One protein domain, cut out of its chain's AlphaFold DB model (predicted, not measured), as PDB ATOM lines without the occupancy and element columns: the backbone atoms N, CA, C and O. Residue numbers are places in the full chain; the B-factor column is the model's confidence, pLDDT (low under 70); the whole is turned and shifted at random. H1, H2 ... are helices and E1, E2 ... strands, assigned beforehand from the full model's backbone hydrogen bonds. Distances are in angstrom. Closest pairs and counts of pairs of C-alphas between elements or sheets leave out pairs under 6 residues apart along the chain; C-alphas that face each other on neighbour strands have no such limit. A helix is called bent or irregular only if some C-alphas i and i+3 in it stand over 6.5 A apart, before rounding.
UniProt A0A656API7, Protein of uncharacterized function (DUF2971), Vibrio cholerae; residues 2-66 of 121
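AT A GLANCE: This is residues 2 to 66 of the 121 residues of the protein "Protein of uncharacterized function (DUF2971)" of Vibrio cholerae (UniProt A0A656API7). Little regular structure: mostly loops, with a pair of parallel strands, E1 and E2, and two short helices at one end and a small hairpin, E3 and E4, at the other. The 65 printed residues run E1 H1 E2 H2 E3 E4, mixed in class, with 23 in named elements. The whole is loose, radius of gyration of the C-alphas 14.1 A, spanning 38 by 29 by 24 A.

IN THESE COORDINATES: E1, residues 12 to 14, begins at C-alpha (5.324, 28.127, -4.900). H1 is 27 to 31, E2 33 to 35, H2 36 to 41 (10.0 A), E3 55 to 57. E4, 61 to 63, ends at C-alpha (-3.975, 25.580, -28.808).

HOW THE PARTS SIT: E1, H1, E2 form a strand-helix-strand unit, parallel neighbour strands joined through a helix, its crossover right-handed; N 34 and O 12 are 2.9 A apart. The closest C-alphas of E1 and H2, Tyr 13 and Ser 36, are 4.8 A apart. H2 is irregular, C-alphas 37 and 40 being 7.6 A apart; 0 of 2 O i to N i+4 pairs but 2 of 3 O i to N i+3 pairs are within hydrogen-bond range; in H1 every O i to N i+4 pair is. In the antiparallel hairpin, N 57 and O 61 are 2.8 A apart. E1 and E3 are apart.

THE WHOLE: C-alphas 15 and 58, the two farthest apart, are 39.2 A apart. The printed part has no cut; links E1 to H1 and H2 to E3 are long. Residues 2 to 5 and 20 to 25 have pLDDT under 70.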
ATOM      1  N   LEU A   2       5.518  13.077 -17.342       57.09
ATOM      2  CA  LEU A   2       6.014  13.932 -16.252       57.09
ATOM      3  C   LEU A   2       4.895  14.111 -15.216       57.09
ATOM      4  O   LEU A   2       3.788  14.471 -15.606       57.09
ATOM      5  N   ASP A   3       5.180  13.904 -13.930       57.44
ATOM      6  CA  ASP A   3       4.176  13.847 -12.845       57.44
ATOM      7  C   ASP A   3       3.369  15.148 -12.630       57.44
ATOM      8  O   ASP A   3       2.449  15.193 -11.822       57.44
ATOM      9  N   TYR A   4       3.708  16.221 -13.348       58.28
ATOM     10  CA  TYR A   4       3.064  17.533 -13.278       58.28
ATOM     11  C   TYR A   4       2.339  17.942 -14.572       58.28
ATOM     12  O   TYR A   4       1.742  19.019 -14.625       58.28
ATOM     13  N   ALA A   5       2.428  17.141 -15.637       65.12
ATOM     14  CA  ALA A   5       1.868  17.514 -16.929       65.12
ATOM     15  C   ALA A   5       0.336  17.381 -16.928       65.12
ATOM     16  O   ALA A   5      -0.202  16.333 -16.579       65.12
ATOM     17  N   GLY A   6      -0.367  18.444 -17.326       74.81
ATOM     18  CA  GLY A   6      -1.829  18.430 -17.489       74.81
ATOM     19  C   GLY A   6      -2.657  18.464 -16.200       74.81
ATOM     20  O   GLY A   6      -3.866  18.266 -16.260       74.81
ATOM     21  N   THR A   7      -2.045  18.742 -15.045       83.69
ATOM     22  CA  THR A   7      -2.768  19.013 -13.788       83.69
ATOM     23  C   THR A   7      -2.494  20.448 -13.326       83.69
ATOM     24  O   THR A   7      -1.343  20.890 -13.388       83.69
ATOM     25  N   PRO A   8      -3.507  21.202 -12.859       88.75
ATOM     26  CA  PRO A   8      -3.286  22.511 -12.258       88.75
ATOM     27  C   PRO A   8      -2.569  22.360 -10.912       88.75
ATOM     28  O   PRO A   8      -3.061  21.712  -9.990       88.75
ATOM     29  N   LEU A   9      -1.407  22.991 -10.786       91.19
ATOM     30  CA  LEU A   9      -0.573  22.977  -9.591       91.19
ATOM     31  C   LEU A   9      -0.421  24.387  -9.034       91.19
ATOM     32  O   LEU A   9      -0.212  25.348  -9.779       91.19
ATOM     33  N   LYS A  10      -0.510  24.510  -7.708       93.25
ATOM     34  CA  LYS A  10      -0.319  25.791  -7.029       93.25
ATOM     35  C   LYS A  10       1.131  26.250  -7.181       93.25
ATOM     36  O   LYS A  10       2.062  25.477  -6.947       93.25
ATOM     37  N   VAL A  11       1.318  27.516  -7.539       93.88
ATOM     38  CA  VAL A  11       2.646  28.123  -7.632       93.88
ATOM     39  C   VAL A  11       3.255  28.274  -6.237       93.88
ATOM     40  O   VAL A  11       2.603  28.716  -5.291       93.88
ATOM     41  N   THR A  12       4.530  27.909  -6.110       92.69
ATOM     42  CA  THR A  12       5.324  28.127  -4.900       92.69
ATOM     43  C   THR A  12       5.981  29.500  -4.949       92.69
ATOM     44  O   THR A  12       6.686  29.840  -5.902       92.69
ATOM     45  N   TYR A  13       5.791  30.281  -3.891       93.00
ATOM     46  CA  TYR A  13       6.328  31.631  -3.784       93.00
ATOM     47  C   TYR A  13       7.601  31.665  -2.936       93.00
ATOM     48  O   TYR A  13       7.703  31.008  -1.902       93.00
ATOM     49  N   THR A  14       8.603  32.427  -3.376       91.12
ATOM     50  CA  THR A  14       9.900  32.528  -2.687       91.12
ATOM     51  C   THR A  14      10.466  33.941  -2.747       91.12
ATOM     52  O   THR A  14      10.480  34.577  -3.800       91.12
ATOM     53  N   LYS A  15      11.010  34.408  -1.614       90.25
ATOM     54  CA  LYS A  15      11.728  35.691  -1.510       90.25
ATOM     55  C   LYS A  15      13.061  35.679  -2.255       90.25
ATOM     56  O   LYS A  15      13.486  36.682  -2.817       90.25
ATOM     57  N   ARG A  16      13.748  34.532  -2.268       84.62
ATOM     58  CA  ARG A  16      15.042  34.394  -2.939       84.62
ATOM     59  C   ARG A  16      14.814  33.975  -4.385       84.62
ATOM     60  O   ARG A  16      14.392  32.845  -4.641       84.62
ATOM     61  N   ARG A  17      15.161  34.857  -5.324       76.50
ATOM     62  CA  ARG A  17      15.292  34.493  -6.741       76.50
ATOM     63  C   ARG A  17      16.520  33.602  -6.878       76.50
ATOM     64  O   ARG A  17      17.651  34.048  -6.699       76.50
ATOM     65  N   LYS A  18      16.295  32.308  -7.091       71.19
ATOM     66  CA  LYS A  18      17.376  31.362  -7.367       71.19
ATOM     67  C   LYS A  18      17.791  31.569  -8.824       71.19
ATOM     68  O   LYS A  18      16.942  31.490  -9.704       71.19
ATOM     69  N   THR A  19      19.070  31.819  -9.081       72.19
ATOM     70  CA  THR A  19      19.628  31.664 -10.430       72.19
ATOM     71  C   THR A  19      19.799  30.171 -10.659       72.19
ATOM     72  O   THR A  19      20.509  29.512  -9.902       72.19
ATOM     73  N   ILE A  20      19.076  29.621 -11.631       67.38
ATOM     74  CA  ILE A  20      19.019  28.177 -11.866       67.38
ATOM     75  C   ILE A  20      19.646  27.898 -13.228       67.38
ATOM     76  O   ILE A  20      19.236  28.476 -14.231       67.38
ATOM     77  N   LEU A  21      20.635  27.004 -13.260       68.31
ATOM     78  CA  LEU A  21      21.129  26.431 -14.508       68.31
ATOM     79  C   LEU A  21      20.085  25.428 -15.009       68.31
ATOM     80  O   LEU A  21      19.711  24.515 -14.274       68.31
ATOM     81  N   PHE A  22      19.625  25.609 -16.249       64.38
ATOM     82  CA  PHE A  22      18.502  24.875 -16.853       64.38
ATOM     83  C   PHE A  22      18.581  23.346 -16.675       64.38
ATOM     84  O   PHE A  22      17.569  22.692 -16.462       64.38
ATOM     85  N   TRP A  23      19.790  22.786 -16.671       67.31
ATOM     86  CA  TRP A  23      20.047  21.344 -16.610       67.31
ATOM     87  C   TRP A  23      20.109  20.747 -15.193       67.31
ATOM     88  O   TRP A  23      20.279  19.541 -15.053       67.31
ATOM     89  N   GLN A  24      20.039  21.563 -14.134       61.00
ATOM     90  CA  GLN A  24      20.365  21.136 -12.763       61.00
ATOM     91  C   GLN A  24      19.150  20.913 -11.845       61.00
ATOM     92  O   GLN A  24      19.337  20.625 -10.664       61.00
ATOM     93  N   LYS A  25      17.910  21.045 -12.338       63.53
ATOM     94  CA  LYS A  25      16.699  20.892 -11.512       63.53
ATOM     95  C   LYS A  25      15.557  20.162 -12.194       63.53
ATOM     96  O   LYS A  25      15.476  20.098 -13.414       63.53
ATOM     97  N   ALA A  26      14.628  19.688 -11.362       70.25
ATOM     98  CA  ALA A  26      13.305  19.293 -11.809       70.25
ATOM     99  C   ALA A  26      12.629  20.489 -12.502       70.25
ATOM    100  O   ALA A  26      12.498  21.563 -11.913       70.25
ATOM    101  N   MET A  27      12.201  20.304 -13.752       72.50
ATOM    102  CA  MET A  27      11.520  21.323 -14.567       72.50
ATOM    103  C   MET A  27      10.296  21.936 -13.863       72.50
ATOM    104  O   MET A  27       9.960  23.096 -14.100       72.50
ATOM    105  N   SER A  28       9.672  21.194 -12.943       74.94
ATOM    106  CA  SER A  28       8.615  21.689 -12.060       74.94
ATOM    107  C   SER A  28       9.052  22.898 -11.228       74.94
ATOM    108  O   SER A  28       8.290  23.849 -11.112       74.94
ATOM    109  N   GLU A  29      10.282  22.939 -10.709       79.81
ATOM    110  CA  GLU A  29      10.771  24.101  -9.956       79.81
ATOM    111  C   GLU A  29      10.914  25.345 -10.838       79.81
ATOM    112  O   GLU A  29      10.699  26.457 -10.362       79.81
ATOM    113  N   VAL A  30      11.261  25.173 -12.115       82.88
ATOM    114  CA  VAL A  30      11.393  26.288 -13.060       82.88
ATOM    115  C   VAL A  30      10.017  26.848 -13.414       82.88
ATOM    116  O   VAL A  30       9.815  28.060 -13.369       82.88
ATOM    117  N   PHE A  31       9.055  25.978 -13.724       85.75
ATOM    118  CA  PHE A  31       7.729  26.407 -14.163       85.75
ATOM    119  C   PHE A  31       6.773  26.777 -13.026       85.75
ATOM    120  O   PHE A  31       5.866  27.571 -13.257       85.75
ATOM    121  N   LEU A  32       6.947  26.246 -11.811       88.94
ATOM    122  CA  LEU A  32       5.995  26.403 -10.698       88.94
ATOM    123  C   LEU A  32       6.519  27.283  -9.558       88.94
ATOM    124  O   LEU A  32       5.907  27.321  -8.493       88.94
ATOM    125  N   THR A  33       7.625  28.002  -9.756       90.06
ATOM    126  CA  THR A  33       8.153  28.946  -8.761       90.06
ATOM    127  C   THR A  33       7.982  30.389  -9.230       90.06
ATOM    128  O   THR A  33       8.310  30.722 -10.369       90.06
ATOM    129  N   LYS A  34       7.516  31.273  -8.342       91.75
ATOM    130  CA  LYS A  34       7.402  32.720  -8.595       91.75
ATOM    131  C   LYS A  34       7.955  33.527  -7.417       91.75
ATOM    132  O   LYS A  34       8.099  33.024  -6.301       91.75
ATOM    133  N   GLY A  35       8.331  34.778  -7.671       92.12
ATOM    134  CA  GLY A  35       8.788  35.684  -6.615       92.12
ATOM    135  C   GLY A  35       7.662  35.991  -5.628       92.12
ATOM    136  O   GLY A  35       6.524  36.178  -6.051       92.12
ATOM    137  N   SER A  36       7.976  36.067  -4.334       93.81
ATOM    138  CA  SER A  36       6.994  36.342  -3.271       93.81
ATOM    139  C   SER A  36       6.246  37.665  -3.424       93.81
ATOM    140  O   SER A  36       5.143  37.791  -2.913       93.81
ATOM    141  N   ASP A  37       6.803  38.630  -4.158       94.19
ATOM    142  CA  ASP A  37       6.135  39.907  -4.448       94.19
ATOM    143  C   ASP A  37       4.795  39.717  -5.183       94.19
ATOM    144  O   ASP A  37       3.955  40.604  -5.161       94.19
ATOM    145  N   TRP A  38       4.587  38.549  -5.804       93.81
ATOM    146  CA  TRP A  38       3.390  38.175  -6.564       93.81
ATOM    147  C   TRP A  38       2.486  37.186  -5.819       93.81
ATOM    148  O   TRP A  38       1.574  36.610  -6.407       93.81
ATOM    149  N   GLU A  39       2.743  36.934  -4.533       94.69
ATOM    150  CA  GLU A  39       1.985  35.955  -3.746       94.69
ATOM    151  C   GLU A  39       0.496  36.310  -3.643       94.69
ATOM    152  O   GLU A  39      -0.350  35.417  -3.583       94.69
ATOM    153  N   TYR A  40       0.155  37.599  -3.709       93.50
ATOM    154  CA  TYR A  40      -1.232  38.064  -3.687       93.50
ATOM    155  C   TYR A  40      -2.079  37.528  -4.858       93.50
ATOM    156  O   TYR A  40      -3.297  37.471  -4.735       93.50
ATOM    157  N   GLU A  41      -1.465  37.100  -5.966       93.31
ATOM    158  CA  GLU A  41      -2.185  36.554  -7.123       93.31
ATOM    159  C   GLU A  41      -2.723  35.135  -6.891       93.31
ATOM    160  O   GLU A  41      -3.654  34.725  -7.580       93.31
ATOM    161  N   GLN A  42      -2.148  34.380  -5.941       94.19
ATOM    162  CA  GLN A  42      -2.531  32.990  -5.638       94.19
ATOM    163  C   GLN A  42      -2.639  32.100  -6.900       94.19
ATOM    164  O   GLN A  42      -3.605  31.361  -7.094       94.19
ATOM    165  N   GLU A  43      -1.625  32.182  -7.760       94.38
ATOM    166  CA  GLU A  43      -1.578  31.590  -9.099       94.38
ATOM    167  C   GLU A  43      -1.547  30.049  -9.072       94.38
ATOM    168  O   GLU A  43      -0.854  29.417  -8.264       94.38
ATOM    169  N   TYR A  44      -2.258  29.443 -10.026       92.81
ATOM    170  CA  TYR A  44      -2.154  28.028 -10.386       92.81
ATOM    171  C   TYR A  44      -1.648  27.918 -11.823       92.81
ATOM    172  O   TYR A  44      -2.078  28.672 -12.694       92.81
ATOM    173  N   ARG A  45      -0.753  26.964 -12.084       91.56
ATOM    174  CA  ARG A  45      -0.208  26.692 -13.419       91.56
ATOM    175  C   ARG A  45      -0.463  25.258 -13.825       91.56
ATOM    176  O   ARG A  45      -0.342  24.345 -13.016       91.56
ATOM    177  N   MET A  46      -0.737  25.069 -15.105       88.19
ATOM    178  CA  MET A  46      -0.758  23.765 -15.748       88.19
ATOM    179  C   MET A  46       0.277  23.791 -16.866       88.19
ATOM    180  O   MET A  46       0.262  24.688 -17.706       88.19
ATOM    181  N   VAL A  47       1.205  22.835 -16.852       87.88
ATOM    182  CA  VAL A  47       2.246  22.715 -17.879       87.88
ATOM    183  C   VAL A  47       1.866  21.560 -18.791       87.88
ATOM    184  O   VAL A  47       1.598  20.460 -18.313       87.88
ATOM    185  N   LEU A  48       1.828  21.810 -20.095       87.44
ATOM    186  CA  LEU A  48       1.472  20.821 -21.108       87.44
ATOM    187  C   LEU A  48       2.562  20.782 -22.184       87.44
ATOM    188  O   LEU A  48       3.030  21.845 -22.599       87.44
ATOM    189  N   PRO A  49       2.990  19.590 -22.634       88.06
ATOM    190  CA  PRO A  49       3.897  19.477 -23.768       88.06
ATOM    191  C   PRO A  49       3.234  19.980 -25.057       88.06
ATOM    192  O   PRO A  49       2.053  19.712 -25.296       88.06
ATOM    193  N   LEU A  50       3.980  20.692 -25.901       91.50
ATOM    194  CA  LEU A  50       3.438  21.285 -27.131       91.50
ATOM    195  C   LEU A  50       2.953  20.223 -28.122       91.50
ATOM    196  O   LEU A  50       1.978  20.444 -28.828       91.50
ATOM    197  N   GLU A  51       3.574  19.045 -28.122       91.12
ATOM    198  CA  GLU A  51       3.166  17.885 -28.914       91.12
ATOM    199  C   GLU A  51       1.775  17.345 -28.544       91.12
ATOM    200  O   GLU A  51       1.187  16.593 -29.315       91.12
ATOM    201  N   THR A  52       1.235  17.738 -27.384       90.81
ATOM    202  CA  THR A  52      -0.116  17.364 -26.933       90.81
ATOM    203  C   THR A  52      -1.173  18.424 -27.246       90.81
ATOM    204  O   THR A  52      -2.313  18.305 -26.796       90.81
ATOM    205  N   SER A  53      -0.823  19.470 -28.005       94.12
ATOM    206  CA  SER A  53      -1.776  20.496 -28.432       94.12
ATOM    207  C   SER A  53      -2.911  19.900 -29.258       94.12
ATOM    208  O   SER A  53      -2.695  19.015 -30.083       94.12
ATOM    209  N   THR A  54      -4.114  20.434 -29.082       94.50
ATOM    210  CA  THR A  54      -5.300  20.045 -29.851       94.50
ATOM    211  C   THR A  54      -5.231  20.561 -31.285       94.50
ATOM    212  O   THR A  54      -5.650  19.872 -32.211       94.50
ATOM    213  N   GLU A  55      -4.694  21.764 -31.473       95.31
ATOM    214  CA  GLU A  55      -4.598  22.418 -32.775       95.31
ATOM    215  C   GLU A  55      -3.308  23.239 -32.861       95.31
ATOM    216  O   GLU A  55      -2.833  23.772 -31.853       95.31
ATOM    217  N   VAL A  56      -2.750  23.353 -34.070       96.31
ATOM    218  CA  VAL A  56      -1.615  24.233 -34.365       96.31
ATOM    219  C   VAL A  56      -2.024  25.241 -35.435       96.31
ATOM    220  O   VAL A  56      -2.212  24.884 -36.597       96.31
ATOM    221  N   VAL A  57      -2.125  26.511 -35.051       96.25
ATOM    222  CA  VAL A  57      -2.468  27.624 -35.945       96.25
ATOM    223  C   VAL A  57      -1.187  28.288 -36.448       96.25
ATOM    224  O   VAL A  57      -0.231  28.475 -35.693       96.25
ATOM    225  N   ASN A  58      -1.142  28.633 -37.738       94.56
ATOM    226  CA  ASN A  58      -0.006  29.302 -38.395       94.56
ATOM    227  C   ASN A  58       1.360  28.600 -38.217       94.56
ATOM    228  O   ASN A  58       2.409  29.223 -38.360       94.56
ATOM    229  N   GLY A  59       1.357  27.300 -37.904       93.31
ATOM    230  CA  GLY A  59       2.562  26.488 -37.724       93.31
ATOM    231  C   GLY A  59       3.336  26.725 -36.421       93.31
ATOM    232  O   GLY A  59       4.361  26.079 -36.223       93.31
ATOM    233  N   ASN A  60       2.881  27.619 -35.537       94.75
ATOM    234  CA  ASN A  60       3.597  27.947 -34.297       94.75
ATOM    235  C   ASN A  60       2.710  28.318 -33.092       94.75
ATOM    236  O   ASN A  60       3.238  28.528 -32.001       94.75
ATOM    237  N   ILE A  61       1.389  28.399 -33.254       95.38
ATOM    238  CA  ILE A  61       0.455  28.682 -32.159       95.38
ATOM    239  C   ILE A  61      -0.211  27.374 -31.747       95.38
ATOM    240  O   ILE A  61      -1.093  26.876 -32.440       95.38
ATOM    241  N   HIS A  62       0.209  26.826 -30.612       94.38
ATOM    242  CA  HIS A  62      -0.345  25.597 -30.051       94.38
ATOM    243  C   HIS A  62      -1.554  25.914 -29.165       94.38
ATOM    244  O   HIS A  62      -1.419  26.592 -28.145       94.38
ATOM    245  N   LEU A  63      -2.727  25.416 -29.547       93.56
ATOM    246  CA  LEU A  63      -3.975  25.580 -28.808       93.56
ATOM    247  C   LEU A  63      -4.337  24.285 -28.081       93.56
ATOM    248  O   LEU A  63      -4.165  23.186 -28.610       93.56
ATOM    249  N   PHE A  64      -4.867  24.421 -26.871       91.56
ATOM    250  CA  PHE A  64      -5.311  23.306 -26.042       91.56
ATOM    251  C   PHE A  64      -6.809  23.411 -25.802       91.56
ATOM    252  O   PHE A  64      -7.317  24.478 -25.460       91.56
ATOM    253  N   HIS A  65      -7.509  22.292 -25.966       87.62
ATOM    254  CA  HIS A  65      -8.915  22.204 -25.623       87.62
ATOM    255  C   HIS A  65      -9.107  22.356 -24.112       87.62
ATOM    256  O   HIS A  65      -8.512  21.624 -23.320       87.62
ATOM    257  N   ILE A  66      -9.972  23.291 -23.728       83.44
ATOM    258  CA  ILE A  66     -10.458  23.456 -22.361       83.44
ATOM    259  C   ILE A  66     -11.965  23.178 -22.400       83.44
ATOM    260  O   ILE A  66     -12.656  23.795 -23.217       83.44
TER     261      ILE A  66